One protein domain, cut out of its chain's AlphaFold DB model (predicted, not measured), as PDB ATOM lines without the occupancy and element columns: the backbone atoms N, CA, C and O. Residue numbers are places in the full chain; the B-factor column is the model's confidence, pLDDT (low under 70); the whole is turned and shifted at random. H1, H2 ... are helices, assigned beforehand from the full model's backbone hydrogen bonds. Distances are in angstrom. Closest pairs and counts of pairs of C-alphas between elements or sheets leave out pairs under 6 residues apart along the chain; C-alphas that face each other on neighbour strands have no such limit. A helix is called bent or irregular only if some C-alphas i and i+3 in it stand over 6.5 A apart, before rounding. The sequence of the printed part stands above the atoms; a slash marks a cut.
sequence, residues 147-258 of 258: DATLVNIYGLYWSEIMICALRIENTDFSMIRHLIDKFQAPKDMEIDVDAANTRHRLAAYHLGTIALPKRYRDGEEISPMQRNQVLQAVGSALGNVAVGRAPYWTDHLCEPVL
ATOM      1  N   ASP A 147      15.795  -1.183  29.896       47.47
ATOM      2  CA  ASP A 147      16.485  -2.418  30.272       47.47
ATOM      3  C   ASP A 147      15.459  -3.534  30.549       47.47
ATOM      4  O   ASP A 147      15.548  -4.618  29.986       47.47
ATOM      5  N   ALA A 148      14.350  -3.194  31.216       50.91
ATOM      6  CA  ALA A 148      13.184  -4.053  31.409       50.91
ATOM      7  C   ALA A 148      12.580  -4.661  30.120       50.91
ATOM      8  O   ALA A 148      12.202  -5.828  30.109       50.91
ATOM      9  N   THR A 149      12.471  -3.928  29.013       56.25
ATOM     10  CA  THR A 149      12.007  -4.438  27.713       56.25
ATOM     11  C   THR A 149      13.012  -5.396  27.068       56.25
ATOM     12  O   THR A 149      12.594  -6.420  26.527       56.25
ATOM     13  N   LEU A 150      14.315  -5.114  27.121       58.16
ATOM     14  CA  LEU A 150      15.321  -6.049  26.600       58.16
ATOM     15  C   LEU A 150      15.451  -7.277  27.505       58.16
ATOM     16  O   LEU A 150      15.514  -8.392  26.990       58.16
ATOM     17  N   VAL A 151      15.324  -7.101  28.818       62.69
ATOM     18  CA  VAL A 151      15.161  -8.177  29.800       62.69
ATOM     19  C   VAL A 151      13.914  -9.016  29.508       62.69
ATOM     20  O   VAL A 151      13.984 -10.239  29.556       62.69
ATOM     21  N   ASN A 152      12.796  -8.407  29.110       65.00
ATOM     22  CA  ASN A 152      11.574  -9.128  28.725       65.00
ATOM     23  C   ASN A 152      11.698  -9.910  27.405       65.00
ATOM     24  O   ASN A 152      10.923 -10.837  27.161       65.00
ATOM     25  N   ILE A 153      12.593  -9.502  26.500       61.31
ATOM     26  CA  ILE A 153      12.757 -10.152  25.189       61.31
ATOM     27  C   ILE A 153      13.857 -11.207  25.237       61.31
ATOM     28  O   ILE A 153      13.669 -12.299  24.707       61.31
ATOM     29  N   TYR A 154      14.986 -10.885  25.858       67.19
ATOM     30  CA  TYR A 154      16.236 -11.640  25.804       67.19
ATOM     31  C   TYR A 154      16.712 -12.118  27.183       67.19
ATOM     32  O   TYR A 154      17.672 -12.881  27.260       67.19
ATOM     33  N   GLY A 155      16.013 -11.756  28.259       70.69
ATOM     34  CA  GLY A 155      16.360 -12.138  29.624       70.69
ATOM     35  C   GLY A 155      17.371 -11.195  30.271       70.69
ATOM     36  O   GLY A 155      17.847 -10.238  29.668       70.69
ATOM     37  N   LEU A 156      17.719 -11.492  31.523       75.44
ATOM     38  CA  LEU A 156      18.643 -10.690  32.339       75.44
ATOM     39  C   LEU A 156      20.014 -10.459  31.673       75.44
ATOM     40  O   LEU A 156      20.664  -9.463  31.954       75.44
ATOM     41  N   TYR A 157      20.424 -11.353  30.768       73.50
ATOM     42  CA  TYR A 157      21.716 -11.330  30.071       73.50
ATOM     43  C   TYR A 157      21.632 -10.757  28.648       73.50
ATOM     44  O   TYR A 157      22.396 -11.133  27.754       73.50
ATOM     45  N   TRP A 158      20.656  -9.889  28.375       68.38
ATOM     46  CA  TRP A 158      20.437  -9.366  27.027       68.38
ATOM     47  C   TRP A 158      21.648  -8.604  26.477       68.38
ATOM     48  O   TRP A 158      21.902  -8.636  25.273       68.38
ATOM     49  N   SER A 159      22.417  -7.933  27.336       60.81
ATOM     50  CA  SER A 159      23.570  -7.142  26.900       60.81
ATOM     51  C   SER A 159      24.712  -8.036  26.410       60.81
ATOM     52  O   SER A 159      25.330  -7.775  25.380       60.81
ATOM     53  N   GLU A 160      24.908  -9.160  27.087       69.19
ATOM     54  CA  GLU A 160      25.852 -10.218  26.767       69.19
ATOM     55  C   GLU A 160      25.442 -10.921  25.467       69.19
ATOM     56  O   GLU A 160      26.298 -11.213  24.630       69.19
ATOM     57  N   ILE A 161      24.135 -11.120  25.247       74.38
ATOM     58  CA  ILE A 161      23.590 -11.621  23.976       74.38
ATOM     59  C   ILE A 161      23.955 -10.679  22.825       74.38
ATOM     60  O   ILE A 161      24.444 -11.143  21.796       74.38
ATOM     61  N   MET A 162      23.732  -9.372  22.983       70.38
ATOM     62  CA  MET A 162      24.004  -8.395  21.921       70.38
ATOM     63  C   MET A 162      25.497  -8.313  21.600       70.38
ATOM     64  O   MET A 162      25.878  -8.330  20.430       70.38
ATOM     65  N   ILE A 163      26.353  -8.305  22.623       65.88
ATOM     66  CA  ILE A 163      27.810  -8.315  22.442       65.88
ATOM     67  C   ILE A 163      28.260  -9.607  21.751       65.88
ATOM     68  O   ILE A 163      29.055  -9.560  20.815       65.88
ATOM     69  N   CYS A 164      27.735 -10.759  22.169       74.75
ATOM     70  CA  CYS A 164      28.051 -12.041  21.550       74.75
ATOM     71  C   CYS A 164      27.594 -12.084  20.082       74.75
ATOM     72  O   CYS A 164      28.356 -12.511  19.216       74.75
ATOM     73  N   ALA A 165      26.403 -11.565  19.771       75.94
ATOM     74  CA  ALA A 165      25.902 -11.469  18.402       75.94
ATOM     75  C   ALA A 165      26.811 -10.600  17.514       75.94
ATOM     76  O   ALA A 165      27.134 -11.007  16.401       75.94
ATOM     77  N   LEU A 166      27.297  -9.463  18.020       68.62
ATOM     78  CA  LEU A 166      28.251  -8.609  17.301       68.62
ATOM     79  C   LEU A 166      29.608  -9.299  17.090       68.62
ATOM     80  O   LEU A 166      30.191  -9.212  16.012       68.62
ATOM     81  N   ARG A 167      30.104 -10.035  18.091       71.62
ATOM     82  CA  ARG A 167      31.333 -10.840  17.971       71.62
ATOM     83  C   ARG A 167      31.193 -11.949  16.927       71.62
ATOM     84  O   ARG A 167      32.112 -12.171  16.141       71.62
ATOM     85  N   ILE A 168      30.043 -12.627  16.895       80.50
ATOM     86  CA  ILE A 168      29.707 -13.638  15.884       80.50
ATOM     87  C   ILE A 168      29.667 -13.006  14.492       80.50
ATOM     88  O   ILE A 168      30.237 -13.565  13.563       80.50
ATOM     89  N   GLU A 169      29.028 -11.847  14.345       77.25
ATOM     90  CA  GLU A 169      28.942 -11.145  13.062       77.25
ATOM     91  C   GLU A 169      30.324 -10.724  12.540       77.25
ATOM     92  O   GLU A 169      30.591 -10.804  11.338       77.25
ATOM     93  N   ASN A 170      31.214 -10.302  13.440       74.50
ATOM     94  CA  ASN A 170      32.550  -9.833  13.088       74.50
ATOM     95  C   ASN A 170      33.570 -10.966  12.851       74.50
ATOM     96  O   ASN A 170      34.596 -10.763  12.198       74.50
ATOM     97  N   THR A 171      33.311 -12.164  13.376       80.06
ATOM     98  CA  THR A 171      34.222 -13.305  13.237       80.06
ATOM     99  C   THR A 171      34.008 -14.005  11.891       80.06
ATOM    100  O   THR A 171      32.883 -14.221  11.451       80.06
ATOM    101  N   ASP A 172      35.098 -14.400  11.225       83.56
ATOM    102  CA  ASP A 172      35.009 -15.167   9.978       83.56
ATOM    103  C   ASP A 172      34.318 -16.520  10.204       83.56
ATOM    104  O   ASP A 172      34.560 -17.206  11.200       83.56
ATOM    105  N   PHE A 173      33.495 -16.945   9.247       84.44
ATOM    106  CA  PHE A 173      32.735 -18.187   9.345       84.44
ATOM    107  C   PHE A 173      33.638 -19.408   9.550       84.44
ATOM    108  O   PHE A 173      33.323 -20.280  10.358       84.44
ATOM    109  N   SER A 174      34.785 -19.450   8.868       86.62
ATOM    110  CA  SER A 174      35.778 -20.521   9.020       86.62
ATOM    111  C   SER A 174      36.318 -20.603  10.447       86.62
ATOM    112  O   SER A 174      36.493 -21.698  10.978       86.62
ATOM    113  N   MET A 175      36.527 -19.449  11.088       85.50
ATOM    114  CA  MET A 175      36.956 -19.373  12.482       85.50
ATOM    115  C   MET A 175      35.835 -19.824  13.421       85.50
ATOM    116  O   MET A 175      36.083 -20.658  14.282       85.50
ATOM    117  N   ILE A 176      34.597 -19.356  13.225       86.81
ATOM    118  CA  ILE A 176      33.437 -19.789  14.026       86.81
ATOM    119  C   ILE A 176      33.285 -21.311  13.959       86.81
ATOM    120  O   ILE A 176      33.166 -21.972  14.989       86.81
ATOM    121  N   ARG A 177      33.341 -21.874  12.751       87.88
ATOM    122  CA  ARG A 177      33.272 -23.318  12.535       87.88
ATOM    123  C   ARG A 177      34.412 -24.047  13.240       87.88
ATOM    124  O   ARG A 177      34.151 -25.000  13.963       87.88
ATOM    125  N   HIS A 178      35.650 -23.579  13.079       88.19
ATOM    126  CA  HIS A 178      36.805 -24.166  13.755       88.19
ATOM    127  C   HIS A 178      36.662 -24.133  15.280       88.19
ATOM    128  O   HIS A 178      36.950 -25.129  15.935       88.19
ATOM    129  N   LEU A 179      36.207 -23.013  15.846       85.62
ATOM    130  CA  LEU A 179      35.982 -22.866  17.281       85.62
ATOM    131  C   LEU A 179      34.899 -23.834  17.771       85.62
ATOM    132  O   LEU A 179      35.107 -24.520  18.766       85.62
ATOM    133  N   ILE A 180      33.787 -23.955  17.051       85.88
ATOM    134  CA  ILE A 180      32.718 -24.901  17.394       85.88
ATOM    135  C   ILE A 180      33.213 -26.348  17.323       85.88
ATOM    136  O   ILE A 180      32.935 -27.120  18.236       85.88
ATOM    137  N   ASP A 181      33.963 -26.710  16.281       84.69
ATOM    138  CA  ASP A 181      34.494 -28.066  16.104       84.69
ATOM    139  C   ASP A 181      35.563 -28.396  17.163       84.69
ATOM    140  O   ASP A 181      35.576 -29.493  17.719       84.69
ATOM    141  N   LYS A 182      36.447 -27.442  17.483       83.19
ATOM    142  CA  LYS A 182      37.542 -27.605  18.454       83.19
ATOM    143  C   LYS A 182      37.052 -27.662  19.896       83.19
ATOM    144  O   LYS A 182      37.593 -28.416  20.699       83.19
ATOM    145  N   PHE A 183      36.070 -26.834  20.226       77.25
ATOM    146  CA  PHE A 183      35.520 -26.694  21.571       77.25
ATOM    147  C   PHE A 183      34.142 -27.341  21.685       77.25
ATOM    148  O   PHE A 183      33.349 -26.918  22.527       77.25
ATOM    149  N   GLN A 184      33.848 -28.335  20.833       63.56
ATOM    150  CA  GLN A 184      32.617 -29.114  20.898       63.56
ATOM    151  C   GLN A 184      32.423 -29.559  22.346       63.56
ATOM    152  O   GLN A 184      33.174 -30.389  22.863       63.56
ATOM    153  N   ALA A 185      31.456 -28.936  23.022       53.41
ATOM    154  CA  ALA A 185      31.127 -29.304  24.381       53.41
ATOM    155  C   ALA A 185      30.788 -30.804  24.371       53.41
ATOM    156  O   ALA A 185      30.095 -31.253  23.445       53.41
ATOM    157  N   PRO A 186      31.249 -31.591  25.360       46.78
ATOM    158  CA  PRO A 186      30.682 -32.911  25.557       46.78
ATOM    159  C   PRO A 186      29.160 -32.746  25.606       46.78
ATOM    160  O   PRO A 186      28.656 -31.769  26.165       46.78
ATOM    161  N   LYS A 187      28.426 -33.680  24.993       50.47
ATOM    162  CA  LYS A 187      26.951 -33.681  24.910       50.47
ATOM    163  C   LYS A 187      26.243 -33.633  26.279       50.47
ATOM    164  O   LYS A 187      25.020 -33.584  26.320       50.47
ATOM    165  N   ASP A 188      27.014 -33.586  27.360       41.06
ATOM    166  CA  ASP A 188      26.615 -33.574  28.759       41.06
ATOM    167  C   ASP A 188      26.497 -32.158  29.342       41.06
ATOM    168  O   ASP A 188      26.442 -31.989  30.558       41.06
ATOM    169  N   MET A 189      26.433 -31.113  28.508       45.62
ATOM    170  CA  MET A 189      25.863 -29.851  28.975       45.62
ATOM    171  C   MET A 189      24.362 -30.092  29.142       45.62
ATOM    172  O   MET A 189      23.595 -29.851  28.210       45.62
ATOM    173  N   GLU A 190      23.993 -30.660  30.299       43.56
ATOM    174  CA  GLU A 190      22.627 -30.923  30.744       43.56
ATOM    175  C   GLU A 190      21.750 -29.764  30.281       43.56
ATOM    176  O   GLU A 190      21.814 -28.636  30.788       43.56
ATOM    177  N   ILE A 191      20.971 -30.041  29.236       48.59
ATOM    178  CA  ILE A 191      19.856 -29.201  28.856       48.59
ATOM    179  C   ILE A 191      18.885 -29.400  30.002       48.59
ATOM    180  O   ILE A 191      18.093 -30.334  30.000       48.59
ATOM    181  N   ASP A 192      19.029 -28.554  31.014       46.91
ATOM    182  CA  ASP A 192      18.052 -28.402  32.066       46.91
ATOM    183  C   ASP A 192      16.715 -28.154  31.360       46.91
ATOM    184  O   ASP A 192      16.539 -27.143  30.667       46.91
ATOM    185  N   VAL A 193      15.848 -29.167  31.383       49.84
ATOM    186  CA  VAL A 193      14.652 -29.257  30.532       49.84
ATOM    187  C   VAL A 193      13.691 -28.106  30.857       49.84
ATOM    188  O   VAL A 193      12.977 -27.632  29.973       49.84
ATOM    189  N   ASP A 194      13.796 -27.553  32.067       47.97
ATOM    190  CA  ASP A 194      13.047 -26.384  32.524       47.97
ATOM    191  C   ASP A 194      13.633 -25.053  32.005       47.97
ATOM    192  O   ASP A 194      12.899 -24.092  31.764       47.97
ATOM    193  N   ALA A 195      14.938 -24.997  31.711       50.84
ATOM    194  CA  ALA A 195      15.598 -23.869  31.039       50.84
ATOM    195  C   ALA A 195      15.630 -24.011  29.499       50.84
ATOM    196  O   ALA A 195      16.141 -23.131  28.790       50.84
ATOM    197  N   ALA A 196      15.123 -25.123  28.954       52.41
ATOM    198  CA  ALA A 196      15.224 -25.475  27.537       52.41
ATOM    199  C   ALA A 196      14.407 -24.567  26.609       52.41
ATOM    200  O   ALA A 196      14.801 -24.376  25.462       52.41
ATOM    201  N   ASN A 197      13.323 -23.954  27.095       57.38
ATOM    202  CA  ASN A 197      12.335 -23.289  26.236       57.38
ATOM    203  C   ASN A 197      11.822 -21.956  26.798       57.38
ATOM    204  O   ASN A 197      10.637 -21.638  26.696       57.38
ATOM    205  N   THR A 198      12.695 -21.141  27.389       67.00
ATOM    206  CA  THR A 198      12.293 -19.771  27.722       67.00
ATOM    207  C   THR A 198      12.168 -18.939  26.445       67.00
ATOM    208  O   THR A 198      12.950 -19.076  25.498       67.00
ATOM    209  N   ARG A 199      11.187 -18.028  26.412       67.75
ATOM    210  CA  ARG A 199      11.001 -17.072  25.304       67.75
ATOM    211  C   ARG A 199      12.297 -16.316  24.979       67.75
ATOM    212  O   ARG A 199      12.591 -16.076  23.813       67.75
ATOM    213  N   HIS A 200      13.081 -16.017  26.013       74.00
ATOM    214  CA  HIS A 200      14.381 -15.358  25.938       74.00
ATOM    215  C   HIS A 200      15.418 -16.179  25.169       74.00
ATOM    216  O   HIS A 200      16.083 -15.664  24.269       74.00
ATOM    217  N   ARG A 201      15.501 -17.481  25.461       74.25
ATOM    218  CA  ARG A 201      16.400 -18.415  24.782       74.25
ATOM    219  C   ARG A 201      16.058 -18.556  23.301       74.25
ATOM    220  O   ARG A 201      16.963 -18.547  22.472       74.25
ATOM    221  N   LEU A 202      14.769 -18.618  22.960       67.12
ATOM    222  CA  LEU A 202      14.309 -18.649  21.566       67.12
ATOM    223  C   LEU A 202      14.603 -17.335  20.831       67.12
ATOM    224  O   LEU A 202      15.079 -17.359  19.697       67.12
ATOM    225  N   ALA A 203      14.369 -16.187  21.470       67.19
ATOM    226  CA  ALA A 203      14.692 -14.886  20.888       67.19
ATOM    227  C   ALA A 203      16.199 -14.753  20.607       67.19
ATOM    228  O   ALA A 203      16.590 -14.376  19.500       67.19
ATOM    229  N   ALA A 204      17.047 -15.133  21.567       72.88
ATOM    230  CA  ALA A 204      18.498 -15.131  21.407       72.88
ATOM    231  C   ALA A 204      18.969 -16.140  20.342       72.88
ATOM    232  O   ALA A 204      19.836 -15.822  19.527       72.88
ATOM    233  N   TYR A 205      18.346 -17.322  20.277       75.12
ATOM    234  CA  TYR A 205      18.592 -18.307  19.221       75.12
ATOM    235  C   TYR A 205      18.328 -17.714  17.834       75.12
ATOM    236  O   TYR A 205      19.180 -17.798  16.946       75.12
ATOM    237  N   HIS A 206      17.175 -17.062  17.650       66.38
ATOM    238  CA  HIS A 206      16.833 -16.394  16.397       66.38
ATOM    239  C   HIS A 206      17.818 -15.280  16.050       66.38
ATOM    240  O   HIS A 206      18.235 -15.196  14.894       66.38
ATOM    241  N   LEU A 207      18.253 -14.481  17.025       70.25
ATOM    242  CA  LEU A 207      19.284 -13.472  16.798       70.25
ATOM    243  C   LEU A 207      20.590 -14.101  16.289       70.25
ATOM    244  O   LEU A 207      21.189 -13.577  15.353       70.25
ATOM    245  N   GLY A 208      20.980 -15.271  16.798       72.50
ATOM    246  CA  GLY A 208      22.151 -16.003  16.300       72.50
ATOM    247  C   GLY A 208      22.047 -16.425  14.843       72.50
ATOM    248  O   GLY A 208      23.020 -16.335  14.096       72.50
ATOM    249  N   THR A 209      20.848 -16.799  14.393       68.25
ATOM    250  CA  THR A 209      20.610 -17.112  12.975       68.25
ATOM    251  C   THR A 209      20.781 -15.900  12.057       68.25
ATOM    252  O   THR A 209      21.119 -16.067  10.880       68.25
ATOM    253  N   ILE A 210      20.559 -14.695  12.592       72.44
ATOM    254  CA  ILE A 210      20.705 -13.420  11.885       72.44
ATOM    255  C   ILE A 210      22.167 -12.966  11.903       72.44
ATOM    256  O   ILE A 210      22.670 -12.544  10.863       72.44
ATOM    257  N   ALA A 211      22.828 -13.080  13.058       74.56
ATOM    258  CA  ALA A 211      24.210 -12.659  13.277       74.56
ATOM    259  C   ALA A 211      25.229 -13.535  12.535       74.56
ATOM    260  O   ALA A 211      26.275 -13.044  12.123       74.56
ATOM    261  N   LEU A 212      24.928 -14.825  12.331       78.69
ATOM    262  CA  LEU A 212      25.825 -15.731  11.618       78.69
ATOM    263  C   LEU A 212      26.120 -15.213  10.195       78.69
ATOM    264  O   LEU A 212      25.170 -15.067   9.403       78.69
ATOM    265  N   PRO A 213      27.406 -15.043   9.824       78.12
ATOM    266  CA  PRO A 213      27.797 -14.587   8.499       78.12
ATOM    267  C   PRO A 213      27.149 -15.402   7.374       78.12
ATOM    268  O   PRO A 213      26.911 -16.609   7.480       78.12
ATOM    269  N   LYS A 214      26.826 -14.719   6.274       78.50
ATOM    270  CA  LYS A 214      26.319 -15.344   5.037       78.50
ATOM    271  C   LYS A 214      27.399 -15.507   3.972       78.50
ATOM    272  O   LYS A 214      27.194 -16.223   2.997       78.50
ATOM    273  N   ARG A 215      28.532 -14.836   4.161       74.69
ATOM    274  CA  ARG A 215      29.672 -14.831   3.251       74.69
ATOM    275  C   ARG A 215      30.948 -15.071   4.035       74.69
ATOM    276  O   ARG A 215      31.038 -14.656   5.192       74.69
ATOM    277  N   TYR A 216      31.894 -15.740   3.401       77.50
ATOM    278  CA  TYR A 216      33.259 -15.868   3.887       77.50
ATOM    279  C   TYR A 216      33.965 -14.506   3.842       77.50
ATOM    280  O   TYR A 216      33.474 -13.535   3.253       77.50
ATOM    281  N   ARG A 217      35.131 -14.412   4.485       75.44
ATOM    282  CA  ARG A 217      35.931 -13.180   4.493       75.44
ATOM    283  C   ARG A 217      36.370 -12.715   3.098       75.44
ATOM    284  O   ARG A 217      36.511 -11.512   2.897       75.44
ATOM    285  N   ASP A 218      36.573 -13.644   2.170       77.38
ATOM    286  CA  ASP A 218      36.912 -13.397   0.760       77.38
ATOM    287  C   ASP A 218      35.723 -12.889  -0.081       77.38
ATOM    288  O   ASP A 218      35.914 -12.443  -1.210       77.38
ATOM    289  N   GLY A 219      34.510 -12.883   0.483       72.44
ATOM    290  CA  GLY A 219      33.287 -12.432  -0.176       72.44
ATOM    291  C   GLY A 219      32.478 -13.546  -0.840       72.44
ATOM    292  O   GLY A 219      31.354 -13.270  -1.269       72.44
ATOM    293  N   GLU A 220      32.991 -14.780  -0.866       78.25
ATOM    294  CA  GLU A 220      32.281 -15.945  -1.399       78.25
ATOM    295  C   GLU A 220      31.054 -16.284  -0.546       78.25
ATOM    296  O   GLU A 220      31.044 -16.128   0.683       78.25
ATOM    297  N   GLU A 221      29.986 -16.755  -1.189       77.38
ATOM    298  CA  GLU A 221      28.773 -17.140  -0.471       77.38
ATOM    299  C   GLU A 221      28.962 -18.470   0.260       77.38
ATOM    300  O   GLU A 221      29.447 -19.462  -0.285       77.38
ATOM    301  N   ILE A 222      28.545 -18.507   1.526       79.06
ATOM    302  CA  ILE A 222      28.601 -19.735   2.312       79.06
ATOM    303  C   ILE A 222      27.449 -20.625   1.865       79.06
ATOM    304  O   ILE A 222      26.286 -20.213   1.883       79.06
ATOM    305  N   SER A 223      27.762 -21.876   1.516       84.50
ATOM    306  CA  SER A 223      26.726 -22.820   1.110       84.50
ATOM    307  C   SER A 223      25.662 -22.973   2.213       84.50
ATOM    308  O   SER A 223      26.009 -23.086   3.398       84.50
ATOM    309  N   PRO A 224      24.363 -23.036   1.865       77.62
ATOM    310  CA  PRO A 224      23.296 -23.187   2.853       77.62
ATOM    311  C   PRO A 224      23.492 -24.405   3.761       77.62
ATOM    312  O   PRO A 224      23.196 -24.347   4.950       77.62
ATOM    313  N   MET A 225      24.049 -25.492   3.220       81.25
ATOM    314  CA  MET A 225      24.332 -26.712   3.972       81.25
ATOM    315  C   MET A 225      25.388 -26.488   5.062       81.25
ATOM    316  O   MET A 225      25.149 -26.834   6.218       81.25
ATOM    317  N   GLN A 226      26.522 -25.864   4.728       79.94
ATOM    318  CA  GLN A 226      27.569 -25.543   5.708       79.94
ATOM    319  C   GLN A 226      27.069 -24.526   6.733       79.94
ATOM    320  O   GLN A 226      27.299 -24.684   7.932       79.94
ATOM    321  N   ARG A 227      26.333 -23.507   6.277       79.19
ATOM    322  CA  ARG A 227      25.760 -22.494   7.163       79.19
ATOM    323  C   ARG A 227      24.793 -23.118   8.165       79.19
ATOM    324  O   ARG A 227      24.874 -22.799   9.344       79.19
ATOM    325  N   ASN A 228      23.928 -24.032   7.726       77.25
ATOM    326  CA  ASN A 228      22.949 -24.695   8.591       77.25
ATOM    327  C   ASN A 228      23.600 -25.582   9.662       77.25
ATOM    328  O   ASN A 228      23.110 -25.605  10.788       77.25
ATOM    329  N   GLN A 229      24.716 -26.252   9.347       81.31
ATOM    330  CA  GLN A 229      25.473 -27.049  10.326       81.31
ATOM    331  C   GLN A 229      25.979 -26.193  11.495       81.31
ATOM    332  O   GLN A 229      25.908 -26.602  12.650       81.31
ATOM    333  N   VAL A 230      26.449 -24.981  11.198       83.94
ATOM    334  CA  VAL A 230      26.981 -24.041  12.195       83.94
ATOM    335  C   VAL A 230      25.862 -23.257  12.893       83.94
ATOM    336  O   VAL A 230      25.959 -22.941  14.077       83.94
ATOM    337  N   LEU A 231      24.767 -22.975  12.185       79.19
ATOM    338  CA  LEU A 231      23.652 -22.157  12.662       79.19
ATOM    339  C   LEU A 231      22.999 -22.707  13.926       79.19
ATOM    340  O   LEU A 231      22.693 -21.928  14.826       79.19
ATOM    341  N   GLN A 232      22.827 -24.026  14.025       79.19
ATOM    342  CA  GLN A 232      22.259 -24.632  15.227       79.19
ATOM    343  C   GLN A 232      23.173 -24.439  16.444       79.19
ATOM    344  O   GLN A 232      22.687 -24.113  17.527       79.19
ATOM    345  N   ALA A 233      24.486 -24.590  16.270       81.38
ATOM    346  CA  ALA A 233      25.461 -24.406  17.340       81.38
ATOM    347  C   ALA A 233      25.547 -22.934  17.783       81.38
ATOM    348  O   ALA A 233      25.534 -22.653  18.980       81.38
ATOM    349  N   VAL A 234      25.544 -21.993  16.837       83.38
ATOM    350  CA  VAL A 234      25.569 -20.547  17.121       83.38
ATOM    351  C   VAL A 234      24.274 -20.066  17.776       83.38
ATOM    352  O   VAL A 234      24.315 -19.347  18.773       83.38
ATOM    353  N   GLY A 235      23.119 -20.493  17.261       79.19
ATOM    354  CA  GLY A 235      21.828 -20.196  17.876       79.19
ATOM    355  C   GLY A 235      21.738 -20.768  19.291       79.19
ATOM    356  O   GLY A 235      21.314 -20.077  20.215       79.19
ATOM    357  N   SER A 236      22.196 -22.008  19.491       81.44
ATOM    358  CA  SER A 236      22.226 -22.633  20.821       81.44
ATOM    359  C   SER A 236      23.165 -21.900  21.775       81.44
ATOM    360  O   SER A 236      22.821 -21.725  22.940       81.44
ATOM    361  N   ALA A 237      24.312 -21.417  21.291       83.69
ATOM    362  CA  ALA A 237      25.245 -20.637  22.092       83.69
ATOM    363  C   ALA A 237      24.627 -19.330  22.591       83.69
ATOM    364  O   ALA A 237      24.627 -19.096  23.794       83.69
ATOM    365  N   LEU A 238      24.024 -18.530  21.708       80.00
ATOM    366  CA  LEU A 238      23.313 -17.308  22.110       80.00
ATOM    367  C   LEU A 238      22.117 -17.606  23.022       80.00
ATOM    368  O   LEU A 238      21.883 -16.887  23.992       80.00
ATOM    369  N   GLY A 239      21.408 -18.707  22.771       79.25
ATOM    370  CA  GLY A 239      20.382 -19.208  23.678       79.25
ATOM    371  C   GLY A 239      20.921 -19.535  25.077       79.25
ATOM    372  O   GLY A 239      20.260 -19.249  26.071       79.25
ATOM    373  N   ASN A 240      22.127 -20.094  25.176       80.69
ATOM    374  CA  ASN A 240      22.768 -20.386  26.457       80.69
ATOM    375  C   ASN A 240      23.289 -19.111  27.147       80.69
ATOM    376  O   ASN A 240      23.214 -19.012  28.372       80.69
ATOM    377  N   VAL A 241      23.737 -18.102  26.389       81.62
ATOM    378  CA  VAL A 241      24.063 -16.769  26.934       81.62
ATOM    379  C   VAL A 241      22.830 -16.150  27.605       81.62
ATOM    380  O   VAL A 241      22.953 -15.598  28.692       81.62
ATOM    381  N   ALA A 242      21.630 -16.337  27.039       79.19
ATOM    382  CA  ALA A 242      20.364 -15.844  27.602       79.19
ATOM    383  C   ALA A 242      20.043 -16.352  29.017       79.19
ATOM    384  O   ALA A 242      19.246 -15.743  29.729       79.19
ATOM    385  N   VAL A 243      20.647 -17.472  29.418       80.19
ATOM    386  CA  VAL A 243      20.492 -18.080  30.747       80.19
ATOM    387  C   VAL A 243      21.777 -17.992  31.580       80.19
ATOM    388  O   VAL A 243      21.904 -18.680  32.588       80.19
ATOM    389  N   GLY A 244      22.737 -17.157  31.166       75.25
ATOM    390  CA  GLY A 244      23.993 -16.926  31.887       75.25
ATOM    391  C   GLY A 244      25.016 -18.051  31.737       75.25
ATOM    392  O   GLY A 244      25.952 -18.139  32.525       75.25
ATOM    393  N   ARG A 245      24.846 -18.933  30.746       77.56
ATOM    394  CA  ARG A 245      25.708 -20.100  30.503       77.56
ATOM    395  C   ARG A 245      26.418 -19.989  29.152       77.56
ATOM    396  O   ARG A 245      26.313 -20.887  28.318       77.56
ATOM    397  N   ALA A 246      27.095 -18.869  28.904       70.88
ATOM    398  CA  ALA A 246      27.834 -18.661  27.658       70.88
ATOM    399  C   ALA A 246      28.836 -19.816  27.415       70.88
ATOM    400  O   ALA A 246      29.579 -20.173  28.332       70.88
ATOM    401  N   PRO A 247      28.851 -20.450  26.228       70.75
ATOM    402  CA  PRO A 247      29.795 -21.524  25.951       70.75
ATOM    403  C   PRO A 247      31.208 -20.970  25.750       70.75
ATOM    404  O   PRO A 247      31.392 -19.984  25.051       70.75
ATOM    405  N   TYR A 248      32.218 -21.665  26.278       72.69
ATOM    406  CA  TYR A 248      33.619 -21.213  26.299       72.69
ATOM    407  C   TYR A 248      34.182 -20.730  24.956       72.69
ATOM    408  O   TYR A 248      35.035 -19.850  24.911       72.69
ATOM    409  N   TRP A 249      33.708 -21.271  23.832       77.44
ATOM    410  CA  TRP A 249      34.204 -20.856  22.524       77.44
ATOM    411  C   TRP A 249      33.803 -19.426  22.136       77.44
ATOM    412  O   TRP A 249      34.487 -18.825  21.307       77.44
ATOM    413  N   THR A 250      32.752 -18.850  22.737       72.38
ATOM    414  CA  THR A 250      32.352 -17.459  22.461       72.38
ATOM    415  C   THR A 250      33.346 -16.436  23.009       72.38
ATOM    416  O   THR A 250      33.399 -15.312  22.509       72.38
ATOM    417  N   ASP A 251      34.175 -16.825  23.981       72.50
ATOM    418  CA  ASP A 251      35.235 -15.972  24.535       72.50
ATOM    419  C   ASP A 251      36.430 -15.836  23.583       72.50
ATOM    420  O   ASP A 251      37.198 -14.883  23.673       72.50
ATOM    421  N   HIS A 252      36.562 -16.767  22.637       73.62
ATOM    422  CA  HIS A 252      37.598 -16.758  21.605       73.62
ATOM    423  C   HIS A 252      37.162 -16.056  20.314       73.62
ATOM    424  O   HIS A 252      37.932 -16.007  19.352       73.62
ATOM    425  N   LEU A 253      35.931 -15.540  20.268       73.75
ATOM    426  CA  LEU A 253      35.474 -14.746  19.138       73.75
ATOM    427  C   LEU A 253      36.232 -13.426  19.076       73.75
ATOM    428  O   LEU A 253      36.613 -12.857  20.100       73.75
ATOM    429  N   CYS A 254      36.423 -12.931  17.856       66.62
ATOM    430  CA  CYS A 254      37.072 -11.650  17.659       66.62
ATOM    431  C   CYS A 254      36.283 -10.562  18.384       66.62
ATOM    432  O   CYS A 254      35.051 -10.515  18.307       66.62
ATOM    433  N   GLU A 255      37.003  -9.662  19.052       58.09
ATOM    434  CA  GLU A 255      36.397  -8.424  19.516       58.09
ATOM    435  C   GLU A 255      35.732  -7.721  18.326       58.09
ATOM    436  O   GLU A 255      36.248  -7.793  17.203       58.09
ATOM    437  N   PRO A 256      34.557  -7.106  18.519       52.59
ATOM    438  CA  PRO A 256      33.912  -6.352  17.455       52.59
ATOM    439  C   PRO A 256      34.865  -5.251  16.977       52.59
ATOM    440  O   PRO A 256      35.440  -4.525  17.786       52.59
ATOM    441  N   VAL A 257      35.083  -5.181  15.661       44.81
ATOM    442  CA  VAL A 257      36.004  -4.208  15.065       44.81
ATOM    443  C   VAL A 257      35.385  -2.821  15.193       44.81
ATOM    444  O   VAL A 257      34.251  -2.598  14.772       44.81
ATOM    445  N   LEU A 258      36.155  -1.937  15.822       35.47
ATOM    446  CA  LEU A 258      35.865  -0.532  16.070       35.47
ATOM    447  C   LEU A 258      36.117   0.322  14.825       35.47
ATOM    448  O   LEU A 258      37.233   0.218  14.269       35.47
TER     449      LEU A 258
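What this domain is: This is residues 147 to 258 of the 258 residues of an uncharacterized protein of Mycolicibacillus koreensis (UniProt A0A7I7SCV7). What shape do these coordinates make? A bundle of three helices, H2, H4 and H5, makes the core, with H1 at the end where H2 and H4 begin, and H3 set crosswise on H5 with little H6 next to it. A long loop, residues 183 to 198, swings round the outside from H3 to H4. What is it made of, and how large is it? The 112 printed residues hold six named helices, H1 to H6 in chain order, and no named strand, an all-helix domain; it is compact, with a radius of gyration of the C-alphas of 13.6 A and spans of 39 by 33 by 23 A.

Where its parts are: Where do the first three helices lie? H1 is residues 147 to 154, from C-alpha 147 at (16.485, -2.418, 30.272). H2 is residues 158 to 170, 18.5 A long, and H3 residues 173 to 182, 14.0 A. Where do the others lie? H4 is residues 199 to 211, 18.4 A long. H5 is residues 224 to 241, 24.9 A long, with a kink of 29 degrees near residue 231; it is neither bent nor irregular, but only just: C-alphas 229 and 232 are 6.3 A apart. H6, residues 248 to 252, ends with C-alpha 252 at (37.598, -16.758, 21.605).

How they stand to each other: How do the bundle's helices stand? H4 and H5, a helical hairpin, touch at a steep tilt of 41 degrees, opposite ways, the closest C-alphas, of Tyr 205 and Gly 235, being 4.0 A apart. H2 touches H4 at a shallow tilt of 19 degrees, the same way (C-alphas of Glu 169 and Ala 211, 5.0 A). H2, with residues 160 to 165 alone, touches residues 238 to 241 of H5, closest at the C-alphas of Ile 161 and Val 241, 6.0 A. What surrounds it? H1 touches residues 199 to 204 of H4, about perpendicular at 78 degrees, with the C-alphas of Tyr 154 and His 200 closest at 4.2 A. H3 touches residues 230 to 233 of H5 at a steep tilt of 65 degrees, the closest C-alphas, of Arg 177 and Val 230, being 6.3 A apart. H3 and H6 only just touch, with 3 pairs of C-alphas within 8 A, the closest those of Leu 179 and Trp 249, 5.9 A. Are the helix backbones in order? In H1, H2, H3 and H4 every O i to N i+4 pair is within hydrogen-bond range, in H5 12 of 14; H6 has 0 of 1, but 2 of 2 O i to N i+3 pairs.

The domain as a whole: How far does it reach, and is it cut? The two C-alphas farthest apart, of Asp 194 and Asp 218, are 41.8 A apart, and the printed part has no cut. Which links are long? Those from H3 to H4, 16 residues, and from H4 to H5, 12 residues. Where is confidence low? The mean pLDDT of the printed part is 70.9; 38 residues are under 70, among them 147 to 154, 184 to 199 and 254 to 258.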